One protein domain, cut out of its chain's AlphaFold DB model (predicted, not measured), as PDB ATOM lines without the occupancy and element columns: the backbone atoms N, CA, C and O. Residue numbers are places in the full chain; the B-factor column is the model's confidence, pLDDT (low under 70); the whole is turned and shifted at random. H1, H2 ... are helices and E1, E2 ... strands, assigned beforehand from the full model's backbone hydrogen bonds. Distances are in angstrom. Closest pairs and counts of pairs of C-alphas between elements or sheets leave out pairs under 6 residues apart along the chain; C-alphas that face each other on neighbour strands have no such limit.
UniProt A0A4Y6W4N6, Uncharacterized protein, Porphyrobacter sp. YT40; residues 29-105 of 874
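This is residues 29 to 105 of the 874 residues of an uncharacterized protein of Porphyrobacter sp. YT40 (UniProt A0A4Y6W4N6). A small body built on a three-stranded sheet has the short helix H2 over one face and H3 on the opposite face, beside the strands; an arm, residues 29 to 44 with E1 and most of H1, sticks out from it. The 77 printed residues hold three named helices and four named strands, in the order E1 H1 H2 E2 E3 E4 H3, and the class is mixed. The sheet, order E2 - E3 - E4, is antiparallel. The whole is only just compact, close to loose, with a radius of gyration of the C-alphas of 13.6 A and spans of 37 by 26 by 26 A.

E1, residues 34 to 37, begins at C-alpha 34 (197.780, 166.045, 136.184) and is 9.6 A long. H1, residues 38 to 46, is 11.9 A long, and H2, residues 55 to 59, 6.1 A. E2 is residues 69 to 72, 10.3 A; E3 is residues 82 to 87, 15.9 A; E4 is residues 94 to 97, 10.1 A. H3, residues 98 to 105, is 10.4 A long and ends at C-alpha 105 (172.542, 169.937, 137.377).

E2, E3 and E4 form a meander, each strand the antiparallel neighbour of the one before. The hairpin E2 and E3 has N 70 and O 84 within hydrogen-bond range at 2.9 A; the hairpin E3 and E4 has N 85 and O 96 at 2.8 A. H2 is on the sheet at a height of 8.1 A, only just over E3, with 3 of its 5 C-alphas; its closest C-alphas to E2 are those of Lys 55 and Val 72, 6.1 A. H3 is on the opposite face, at a height of 5.0 A; the closest C-alphas of H3 and E3 are those of Phe 98 and Tyr 84, 5.6 A. H1 only grazes the sheet, with residues 45 to 46. E1 pairs with no named strand. In H1, H2 and H3 every O i to N i+4 pair is within hydrogen-bond range.

The C-alphas farthest apart, of Pro 32 and Pro 76, are 40.8 A apart. The printed part has no cut and no long link. Residues 29, 39 and 41 to 48 have pLDDT under 70.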
ATOM      1  N   PRO A  29     189.143 171.761 132.958       61.41
ATOM      2  CA  PRO A  29     188.522 171.878 131.632       61.41
ATOM      3  C   PRO A  29     189.420 172.449 130.522       61.41
ATOM      4  O   PRO A  29     189.147 172.219 129.351       61.41
ATOM      5  N   ASN A  30     190.497 173.162 130.878       72.56
ATOM      6  CA  ASN A  30     191.472 173.727 129.939       72.56
ATOM      7  C   ASN A  30     192.937 173.399 130.300       72.56
ATOM      8  O   ASN A  30     193.855 174.031 129.780       72.56
ATOM      9  N   GLY A  31     193.175 172.468 131.229       72.31
ATOM     10  CA  GLY A  31     194.513 172.118 131.711       72.31
ATOM     11  C   GLY A  31     194.972 170.732 131.250       72.31
ATOM     12  O   GLY A  31     194.141 169.888 130.917       72.31
ATOM     13  N   PRO A  32     196.290 170.457 131.250       79.56
ATOM     14  CA  PRO A  32     196.784 169.102 131.035       79.56
ATOM     15  C   PRO A  32     196.292 168.178 132.158       79.56
ATOM     16  O   PRO A  32     196.102 168.619 133.292       79.56
ATOM     17  N   LEU A  33     196.118 166.892 131.852       77.56
ATOM     18  CA  LEU A  33     195.852 165.866 132.859       77.56
ATOM     19  C   LEU A  33     197.022 165.832 133.855       77.56
ATOM     20  O   LEU A  33     198.173 165.659 133.453       77.56
ATOM     21  N   GLN A  34     196.747 166.015 135.145       85.06
ATOM     22  CA  GLN A  34     197.780 166.045 136.184       85.06
ATOM     23  C   GLN A  34     197.582 164.896 137.171       85.06
ATOM     24  O   GLN A  34     196.504 164.740 137.735       85.06
ATOM     25  N   ALA A  35     198.636 164.113 137.414       86.06
ATOM     26  CA  ALA A  35     198.672 163.112 138.476       86.06
ATOM     27  C   ALA A  35     199.171 163.759 139.775       86.06
ATOM     28  O   ALA A  35     200.378 163.896 139.999       86.06
ATOM     29  N   VAL A  36     198.231 164.171 140.617       79.62
ATOM     30  CA  VAL A  36     198.493 164.851 141.887       79.62
ATOM     31  C   VAL A  36     198.531 163.797 142.999       79.62
ATOM     32  O   VAL A  36     197.635 162.954 143.040       79.62
ATOM     33  N   PRO A  37     199.536 163.785 143.896       81.56
ATOM     34  CA  PRO A  37     199.508 162.923 145.078       81.56
ATOM     35  C   PRO A  37     198.182 163.078 145.823       81.56
ATOM     36  O   PRO A  37     197.704 164.205 145.980       81.56
ATOM     37  N   TYR A  38     197.583 161.972 146.267       74.19
ATOM     38  CA  TYR A  38     196.293 161.996 146.959       74.19
ATOM     39  C   TYR A  38     196.310 162.973 148.145       74.19
ATOM     40  O   TYR A  38     195.397 163.781 148.293       74.19
ATOM     41  N   GLU A  39     197.411 163.014 148.899       69.38
ATOM     42  CA  GLU A  39     197.614 163.972 149.987       69.38
ATOM     43  C   GLU A  39     197.622 165.431 149.531       69.38
ATOM     44  O   GLU A  39     197.126 166.280 150.253       69.38
ATOM     45  N   GLN A  40     198.139 165.762 148.345       71.62
ATOM     46  CA  GLN A  40     198.095 167.134 147.827       71.62
ATOM     47  C   GLN A  40     196.696 167.520 147.345       71.62
ATOM     48  O   GLN A  40     196.326 168.686 147.450       71.62
ATOM     49  N   LEU A  41     195.911 166.564 146.842       69.38
ATOM     50  CA  LEU A  41     194.499 166.790 146.541       69.38
ATOM     51  C   LEU A  41     193.721 167.030 147.837       69.38
ATOM     52  O   LEU A  41     193.023 168.034 147.945       69.38
ATOM     53  N   LEU A  42     193.907 166.160 148.835       68.19
ATOM     54  CA  LEU A  42     193.299 166.310 150.153       68.19
ATOM     55  C   LEU A  42     193.753 167.605 150.816       68.19
ATOM     56  O   LEU A  42     192.930 168.332 151.336       68.19
ATOM     57  N   THR A  43     195.038 167.943 150.726       61.16
ATOM     58  CA  THR A  43     195.605 169.184 151.263       61.16
ATOM     59  C   THR A  43     195.072 170.386 150.511       61.16
ATOM     60  O   THR A  43     194.848 171.394 151.148       61.16
ATOM     61  N   LYS A  44     194.796 170.327 149.203       58.56
ATOM     62  CA  LYS A  44     194.112 171.420 148.489       58.56
ATOM     63  C   LYS A  44     192.627 171.522 148.856       58.56
ATOM     64  O   LYS A  44     192.128 172.638 148.948       58.56
ATOM     65  N   LEU A  45     191.950 170.400 149.117       59.72
ATOM     66  CA  LEU A  45     190.589 170.385 149.671       59.72
ATOM     67  C   LEU A  45     190.554 170.933 151.111       59.72
ATOM     68  O   LEU A  45     189.672 171.716 151.445       59.72
ATOM     69  N   ILE A  46     191.531 170.569 151.943       62.25
ATOM     70  CA  ILE A  46     191.693 170.973 153.348       62.25
ATOM     71  C   ILE A  46     192.264 172.398 153.457       62.25
ATOM     72  O   ILE A  46     191.931 173.125 154.388       62.25
ATOM     73  N   ALA A  47     193.063 172.853 152.485       58.19
ATOM     74  CA  ALA A  47     193.663 174.194 152.436       58.19
ATOM     75  C   ALA A  47     192.641 175.301 152.178       58.19
ATOM     76  O   ALA A  47     192.983 176.475 152.301       58.19
ATOM     77  N   THR A  48     191.384 174.949 151.893       61.84
ATOM     78  CA  THR A  48     190.273 175.896 152.021       61.84
ATOM     79  C   THR A  48     190.187 176.472 153.440       61.84
ATOM     80  O   THR A  48     189.657 177.563 153.611       61.84
ATOM     81  N   ASN A  49     190.765 175.784 154.442       73.62
ATOM     82  CA  ASN A  49     190.915 176.196 155.843       73.62
ATOM     83  C   ASN A  49     189.607 176.694 156.483       73.62
ATOM     84  O   ASN A  49     189.612 177.390 157.498       73.62
ATOM     85  N   LEU A  50     188.476 176.334 155.871       87.56
ATOM     86  CA  LEU A  50     187.148 176.800 156.211       87.56
ATOM     87  C   LEU A  50     186.275 175.582 156.482       87.56
ATOM     88  O   LEU A  50     185.404 175.200 155.705       87.56
ATOM     89  N   ALA A  51     186.560 174.943 157.610       91.69
ATOM     90  CA  ALA A  51     185.703 173.922 158.180       91.69
ATOM     91  C   ALA A  51     184.865 174.548 159.300       91.69
ATOM     92  O   ALA A  51     185.387 175.275 160.150       91.69
ATOM     93  N   LYS A  52     183.562 174.270 159.314       94.50
ATOM     94  CA  LYS A  52     182.638 174.720 160.362       94.50
ATOM     95  C   LYS A  52     181.908 173.516 160.939       94.50
ATOM     96  O   LYS A  52     181.564 172.589 160.216       94.50
ATOM     97  N   THR A  53     181.659 173.529 162.246       94.75
ATOM     98  CA  THR A  53     180.940 172.424 162.889       94.75
ATOM     99  C   THR A  53     179.500 172.344 162.393       94.75
ATOM    100  O   THR A  53     179.038 171.253 162.114       94.75
ATOM    101  N   THR A  54     178.809 173.475 162.227       97.31
ATOM    102  CA  THR A  54     177.400 173.526 161.798       97.31
ATOM    103  C   THR A  54     177.223 174.426 160.579       97.31
ATOM    104  O   THR A  54     177.993 175.372 160.376       97.31
ATOM    105  N   LYS A  55     176.172 174.192 159.788       96.75
ATOM    106  CA  LYS A  55     175.817 175.033 158.637       96.75
ATOM    107  C   LYS A  55     175.464 176.452 159.066       96.75
ATOM    108  O   LYS A  55     175.874 177.401 158.410       96.75
ATOM    109  N   ALA A  56     174.825 176.621 160.223       97.75
ATOM    110  CA  ALA A  56     174.563 177.942 160.795       97.75
ATOM    111  C   ALA A  56     175.857 178.737 161.070       97.75
ATOM    112  O   ALA A  56     175.901 179.946 160.847       97.75
ATOM    113  N   ALA A  57     176.930 178.069 161.517       96.56
ATOM    114  CA  ALA A  57     178.229 178.711 161.718       96.56
ATOM    115  C   ALA A  57     178.924 179.070 160.395       96.56
ATOM    116  O   ALA A  57     179.711 180.016 160.360       96.56
ATOM    117  N   LEU A  58     178.638 178.331 159.320       97.31
ATOM    118  CA  LEU A  58     179.084 178.666 157.971       97.31
ATOM    119  C   LEU A  58     178.282 179.837 157.381       97.31
ATOM    120  O   LEU A  58     178.874 180.767 156.847       97.31
ATOM    121  N   ASP A  59     176.960 179.851 157.554       97.56
ATOM    122  CA  ASP A  59     176.077 180.926 157.078       97.56
ATOM    123  C   ASP A  59     176.308 182.267 157.773       97.56
ATOM    124  O   ASP A  59     176.079 183.315 157.176       97.56
ATOM    125  N   ALA A  60     176.805 182.255 159.011       97.50
ATOM    126  CA  ALA A  60     177.259 183.465 159.690       97.50
ATOM    127  C   ALA A  60     178.600 183.996 159.141       97.50
ATOM    128  O   ALA A  60     178.919 185.171 159.320       97.50
ATOM    129  N   ASP A  61     179.390 183.147 158.481       96.88
ATOM    130  CA  ASP A  61     180.715 183.470 157.956       96.88
ATOM    131  C   ASP A  61     180.650 183.713 156.440       96.88
ATOM    132  O   ASP A  61     181.036 182.878 155.624       96.88
ATOM    133  N   LEU A  62     180.102 184.869 156.051       97.25
ATOM    134  CA  LEU A  62     179.984 185.283 154.644       97.25
ATOM    135  C   LEU A  62     181.178 186.111 154.149       97.25
ATOM    136  O   LEU A  62     181.206 186.474 152.974       97.25
ATOM    137  N   ALA A  63     182.158 186.420 155.006       96.69
ATOM    138  CA  ALA A  63     183.311 187.280 154.707       96.69
ATOM    139  C   ALA A  63     184.392 186.573 153.863       96.69
ATOM    140  O   ALA A  63     185.590 186.680 154.125       96.69
ATOM    141  N   HIS A  64     183.946 185.843 152.844       94.31
ATOM    142  CA  HIS A  64     184.760 185.072 151.917       94.31
ATOM    143  C   HIS A  64     184.436 185.495 150.484       94.31
ATOM    144  O   HIS A  64     183.261 185.711 150.173       94.31
ATOM    145  N   PRO A  65     185.438 185.606 149.592       93.94
ATOM    146  CA  PRO A  65     185.193 185.782 148.165       93.94
ATOM    147  C   PRO A  65     184.220 184.733 147.611       93.94
ATOM    148  O   PRO A  65     184.141 183.610 148.117       93.94
ATOM    149  N   ALA A  66     183.494 185.098 146.551       94.44
ATOM    150  CA  ALA A  66     182.686 184.144 145.799       94.44
ATOM    151  C   ALA A  66     183.546 182.947 145.358       94.44
ATOM    152  O   ALA A  66     184.742 183.093 145.115       94.44
ATOM    153  N   ASP A  67     182.921 181.778 145.253       89.94
ATOM    154  CA  ASP A  67     183.534 180.511 144.840       89.94
ATOM    155  C   ASP A  67     184.506 179.876 145.840       89.94
ATOM    156  O   ASP A  67     185.023 178.788 145.576       89.94
ATOM    157  N   ASN A  68     184.688 180.472 147.023       93.00
ATOM    158  CA  ASN A  68     185.333 179.776 148.131       93.00
ATOM    159  C   ASN A  68     184.551 178.515 148.505       93.00
ATOM    160  O   ASN A  68     183.322 178.469 148.419       93.00
ATOM    161  N   VAL A  69     185.283 177.496 148.939       92.31
ATOM    162  CA  VAL A  69     184.734 176.198 149.330       92.31
ATOM    163  C   VAL A  69     184.881 176.026 150.841       92.31
ATOM    164  O   VAL A  69     185.879 176.457 151.412       92.31
ATOM    165  N   ALA A  70     183.889 175.417 151.482       93.81
ATOM    166  CA  ALA A  70     183.882 175.120 152.910       93.81
ATOM    167  C   ALA A  70     183.380 173.699 153.180       93.81
ATOM    168  O   ALA A  70     182.642 173.141 152.370       93.81
ATOM    169  N   LEU A  71     183.735 173.136 154.334       92.62
ATOM    170  CA  LEU A  71     183.247 171.834 154.799       92.62
ATOM    171  C   LEU A  71     182.442 171.994 156.093       92.62
ATOM    172  O   LEU A  71     182.941 172.553 157.072       92.62
ATOM    173  N   VAL A  72     181.223 171.456 156.123       94.31
ATOM    174  CA  VAL A  72     180.437 171.271 157.353       94.31
ATOM    175  C   VAL A  72     180.506 169.802 157.762       94.31
ATOM    176  O   VAL A  72     180.241 168.934 156.932       94.31
ATOM    177  N   PHE A  73     180.901 169.508 159.005       92.62
ATOM    178  CA  PHE A  73     181.249 168.135 159.417       92.62
ATOM    179  C   PHE A  73     180.601 167.632 160.720       92.62
ATOM    180  O   PHE A  73     180.803 166.473 161.078       92.62
ATOM    181  N   GLY A  74     179.877 168.470 161.463       88.69
ATOM    182  CA  GLY A  74     179.294 168.107 162.761       88.69
ATOM    183  C   GLY A  74     177.927 168.738 163.018       88.69
ATOM    184  O   GLY A  74     177.588 168.997 164.174       88.69
ATOM    185  N   ASP A  75     177.173 169.042 161.962       96.94
ATOM    186  CA  ASP A  75     175.832 169.591 162.087       96.94
ATOM    187  C   ASP A  75     174.896 168.503 162.637       96.94
ATOM    188  O   ASP A  75     174.941 167.368 162.146       96.94
ATOM    189  N   PRO A  76     174.057 168.805 163.650       94.19
ATOM    190  CA  PRO A  76     173.090 167.846 164.179       94.19
ATOM    191  C   PRO A  76     172.075 167.369 163.132       94.19
ATOM    192  O   PRO A  76     171.446 166.336 163.348       94.19
ATOM    193  N   THR A  77     171.916 168.096 162.022       96.31
ATOM    194  CA  THR A  77     171.134 167.679 160.854       96.31
ATOM    195  C   THR A  77     172.080 167.014 159.849       96.31
ATOM    196  O   THR A  77     172.864 167.721 159.208       96.31
ATOM    197  N   PRO A  78     172.057 165.674 159.695       89.44
ATOM    198  CA  PRO A  78     173.033 164.956 158.877       89.44
ATOM    199  C   PRO A  78     173.114 165.455 157.430       89.44
ATOM    200  O   PRO A  78     174.202 165.480 156.864       89.44
ATOM    201  N   GLU A  79     171.992 165.900 156.861       90.81
ATOM    202  CA  GLU A  79     171.883 166.395 155.487       90.81
ATOM    203  C   GLU A  79     172.637 167.711 155.250       90.81
ATOM    204  O   GLU A  79     172.999 168.011 154.114       90.81
ATOM    205  N   LEU A  80     172.894 168.484 156.310       94.56
ATOM    206  CA  LEU A  80     173.630 169.749 156.250       94.56
ATOM    207  C   LEU A  80     175.151 169.569 156.391       94.56
ATOM    208  O   LEU A  80     175.895 170.548 156.359       94.56
ATOM    209  N   ASN A  81     175.625 168.334 156.565       90.56
ATOM    210  CA  ASN A  81     177.047 168.020 156.500       90.56
ATOM    211  C   ASN A  81     177.460 167.792 155.042       90.56
ATOM    212  O   ASN A  81     176.755 167.129 154.283       90.56
ATOM    213  N   GLY A  82     178.616 168.320 154.651       91.69
ATOM    214  CA  GLY A  82     179.123 168.219 153.287       91.69
ATOM    215  C   GLY A  82     179.889 169.457 152.840       91.69
ATOM    216  O   GLY A  82     180.207 170.349 153.633       91.69
ATOM    217  N   TRP A  83     180.209 169.486 151.550       92.62
ATOM    218  CA  TRP A  83     180.955 170.580 150.943       92.62
ATOM    219  C   TRP A  83     180.010 171.681 150.479       92.62
ATOM    220  O   TRP A  83     178.986 171.418 149.855       92.62
ATOM    221  N   TYR A  84     180.392 172.928 150.715       94.69
ATOM    222  CA  TYR A  84     179.639 174.112 150.325       94.69
ATOM    223  C   TYR A  84     180.488 175.037 149.461       94.69
ATOM    224  O   TYR A  84     181.696 175.139 149.660       94.69
ATOM    225  N   ARG A  85     179.851 175.745 148.529       94.50
ATOM    226  CA  ARG A  85     180.435 176.823 147.726       94.50
ATOM    227  C   ARG A  85     179.790 178.154 148.099       94.50
ATOM    228  O   ARG A  85     178.569 178.248 148.230       94.50
ATOM    229  N   LYS A  86     180.607 179.195 148.231       96.06
ATOM    230  CA  LYS A  86     180.156 180.561 148.476       96.06
ATOM    231  C   LYS A  86     179.573 181.169 147.201       96.06
ATOM    232  O   LYS A  86     180.270 181.287 146.195       96.06
ATOM    233  N   LEU A  87     178.328 181.624 147.264       95.12
ATOM    234  CA  LEU A  87     177.686 182.436 146.235       95.12
ATOM    235  C   LEU A  87     177.650 183.901 146.669       95.12
ATOM    236  O   LEU A  87     177.319 184.207 147.816       95.12
ATOM    237  N   GLY A  88     177.954 184.818 145.751       96.19
ATOM    238  CA  GLY A  88     177.966 186.261 146.013       96.19
ATOM    239  C   GLY A  88     179.264 186.772 146.650       96.19
ATOM    240  O   GLY A  88     180.098 185.993 147.114       96.19
ATOM    241  N   ALA A  89     179.431 188.097 146.639       94.62
ATOM    242  CA  ALA A  89     180.637 188.782 147.105       94.62
ATOM    243  C   ALA A  89     180.913 188.565 148.607       94.62
ATOM    244  O   ALA A  89     180.046 188.134 149.368       94.62
ATOM    245  N   SER A  90     182.137 188.886 149.033       96.69
ATOM    246  CA  SER A  90     182.532 188.826 150.443       96.69
ATOM    247  C   SER A  90     181.677 189.761 151.298       96.69
ATOM    248  O   SER A  90     181.615 190.957 151.032       96.69
ATOM    249  N   GLY A  91     181.060 189.213 152.344       97.06
ATOM    250  CA  GLY A  91     180.153 189.911 153.259       97.06
ATOM    251  C   GLY A  91     178.670 189.845 152.869       97.06
ATOM    252  O   GLY A  91     177.828 190.209 153.683       97.06
ATOM    253  N   GLU A  92     178.336 189.348 151.677       95.69
ATOM    254  CA  GLU A  92     176.962 189.210 151.165       95.69
ATOM    255  C   GLU A  92     176.707 187.771 150.678       95.69
ATOM    256  O   GLU A  92     177.615 186.951 150.703       95.69
ATOM    257  N   GLY A  93     175.503 187.420 150.211       95.62
ATOM    258  CA  GLY A  93     175.222 186.129 149.555       95.62
ATOM    259  C   GLY A  93     174.955 184.939 150.490       95.62
ATOM    260  O   GLY A  93     174.454 185.117 151.596       95.62
ATOM    261  N   SER A  94     175.219 183.714 150.023       96.75
ATOM    262  CA  SER A  94     174.881 182.467 150.734       96.75
ATOM    263  C   SER A  94     175.871 181.335 150.439       96.75
ATOM    264  O   SER A  94     176.701 181.439 149.535       96.75
ATOM    265  N   TRP A  95     175.789 180.249 151.207       96.94
ATOM    266  CA  TRP A  95     176.513 179.004 150.952       96.94
ATOM    267  C   TRP A  95     175.569 177.953 150.367       96.94
ATOM    268  O   TRP A  95     174.561 177.625 150.995       96.94
ATOM    269  N   GLU A  96     175.916 177.409 149.202       95.69
ATOM    270  CA  GLU A  96     175.161 176.348 148.523       95.69
ATOM    271  C   GLU A  96     175.943 175.031 148.559       95.69
ATOM    272  O   GLU A  96     177.160 175.019 148.375       95.69
ATOM    273  N   GLN A  97     175.259 173.924 148.838       95.69
ATOM    274  CA  GLN A  97     175.887 172.614 148.999       95.69
ATOM    275  C   GLN A  97     176.242 172.000 147.636       95.69
ATOM    276  O   GLN A  97     175.443 172.051 146.699       95.69
ATOM    277  N   PHE A  98     177.414 171.374 147.510       89.44
ATOM    278  CA  PHE A  98     177.846 170.728 146.265       89.44
ATOM    279  C   PHE A  98     176.917 169.586 145.852       89.44
ATOM    280  O   PHE A  98     176.629 169.431 144.666       89.44
ATOM    281  N   GLU A  99     176.420 168.802 146.806       85.88
ATOM    282  CA  GLU A  99     175.477 167.715 146.551       85.88
ATOM    283  C   GLU A  99     174.146 168.234 145.983       85.88
ATOM    284  O   GLU A  99     173.553 167.598 145.107       85.88
ATOM    285  N   GLU A 100     173.693 169.405 146.435       87.38
ATOM    286  CA  GLU A 100     172.486 170.058 145.927       87.38
ATOM    287  C   GLU A 100     172.716 170.642 144.528       87.38
ATOM    288  O   GLU A 100     171.928 170.378 143.620       87.38
ATOM    289  N   LEU A 101     173.854 171.305 144.303       79.50
ATOM    290  CA  LEU A 101     174.290 171.756 142.978       79.50
ATOM    291  C   LEU A 101     174.363 170.595 141.976       79.50
ATOM    292  O   LEU A 101     173.815 170.680 140.877       79.50
ATOM    293  N   ALA A 102     175.002 169.484 142.352       80.12
ATOM    294  CA  ALA A 102     175.128 168.301 141.506       80.12
ATOM    295  C   ALA A 102     173.761 167.663 141.212       80.12
ATOM    296  O   ALA A 102     173.492 167.267 140.074       80.12
ATOM    297  N   ARG A 103     172.870 167.605 142.210       83.38
ATOM    298  CA  ARG A 103     171.487 167.144 142.033       83.38
ATOM    299  C   ARG A 103     170.720 168.049 141.069       83.38
ATOM    300  O   ARG A 103     170.082 167.531 140.156       83.38
ATOM    301  N   ASN A 104     170.818 169.367 141.221       83.88
ATOM    302  CA  ASN A 104     170.140 170.344 140.370       83.88
ATOM    303  C   ASN A 104     170.639 170.275 138.922       83.88
ATOM    304  O   ASN A 104     169.829 170.248 137.996       83.88
ATOM    305  N   VAL A 105     171.954 170.146 138.712       84.31
ATOM    306  CA  VAL A 105     172.542 169.937 137.377       84.31
ATOM    307  C   VAL A 105     172.058 168.624 136.767       84.31
ATOM    308  O   VAL A 105     171.694 168.603 135.593       84.31
TER     309      VAL A 105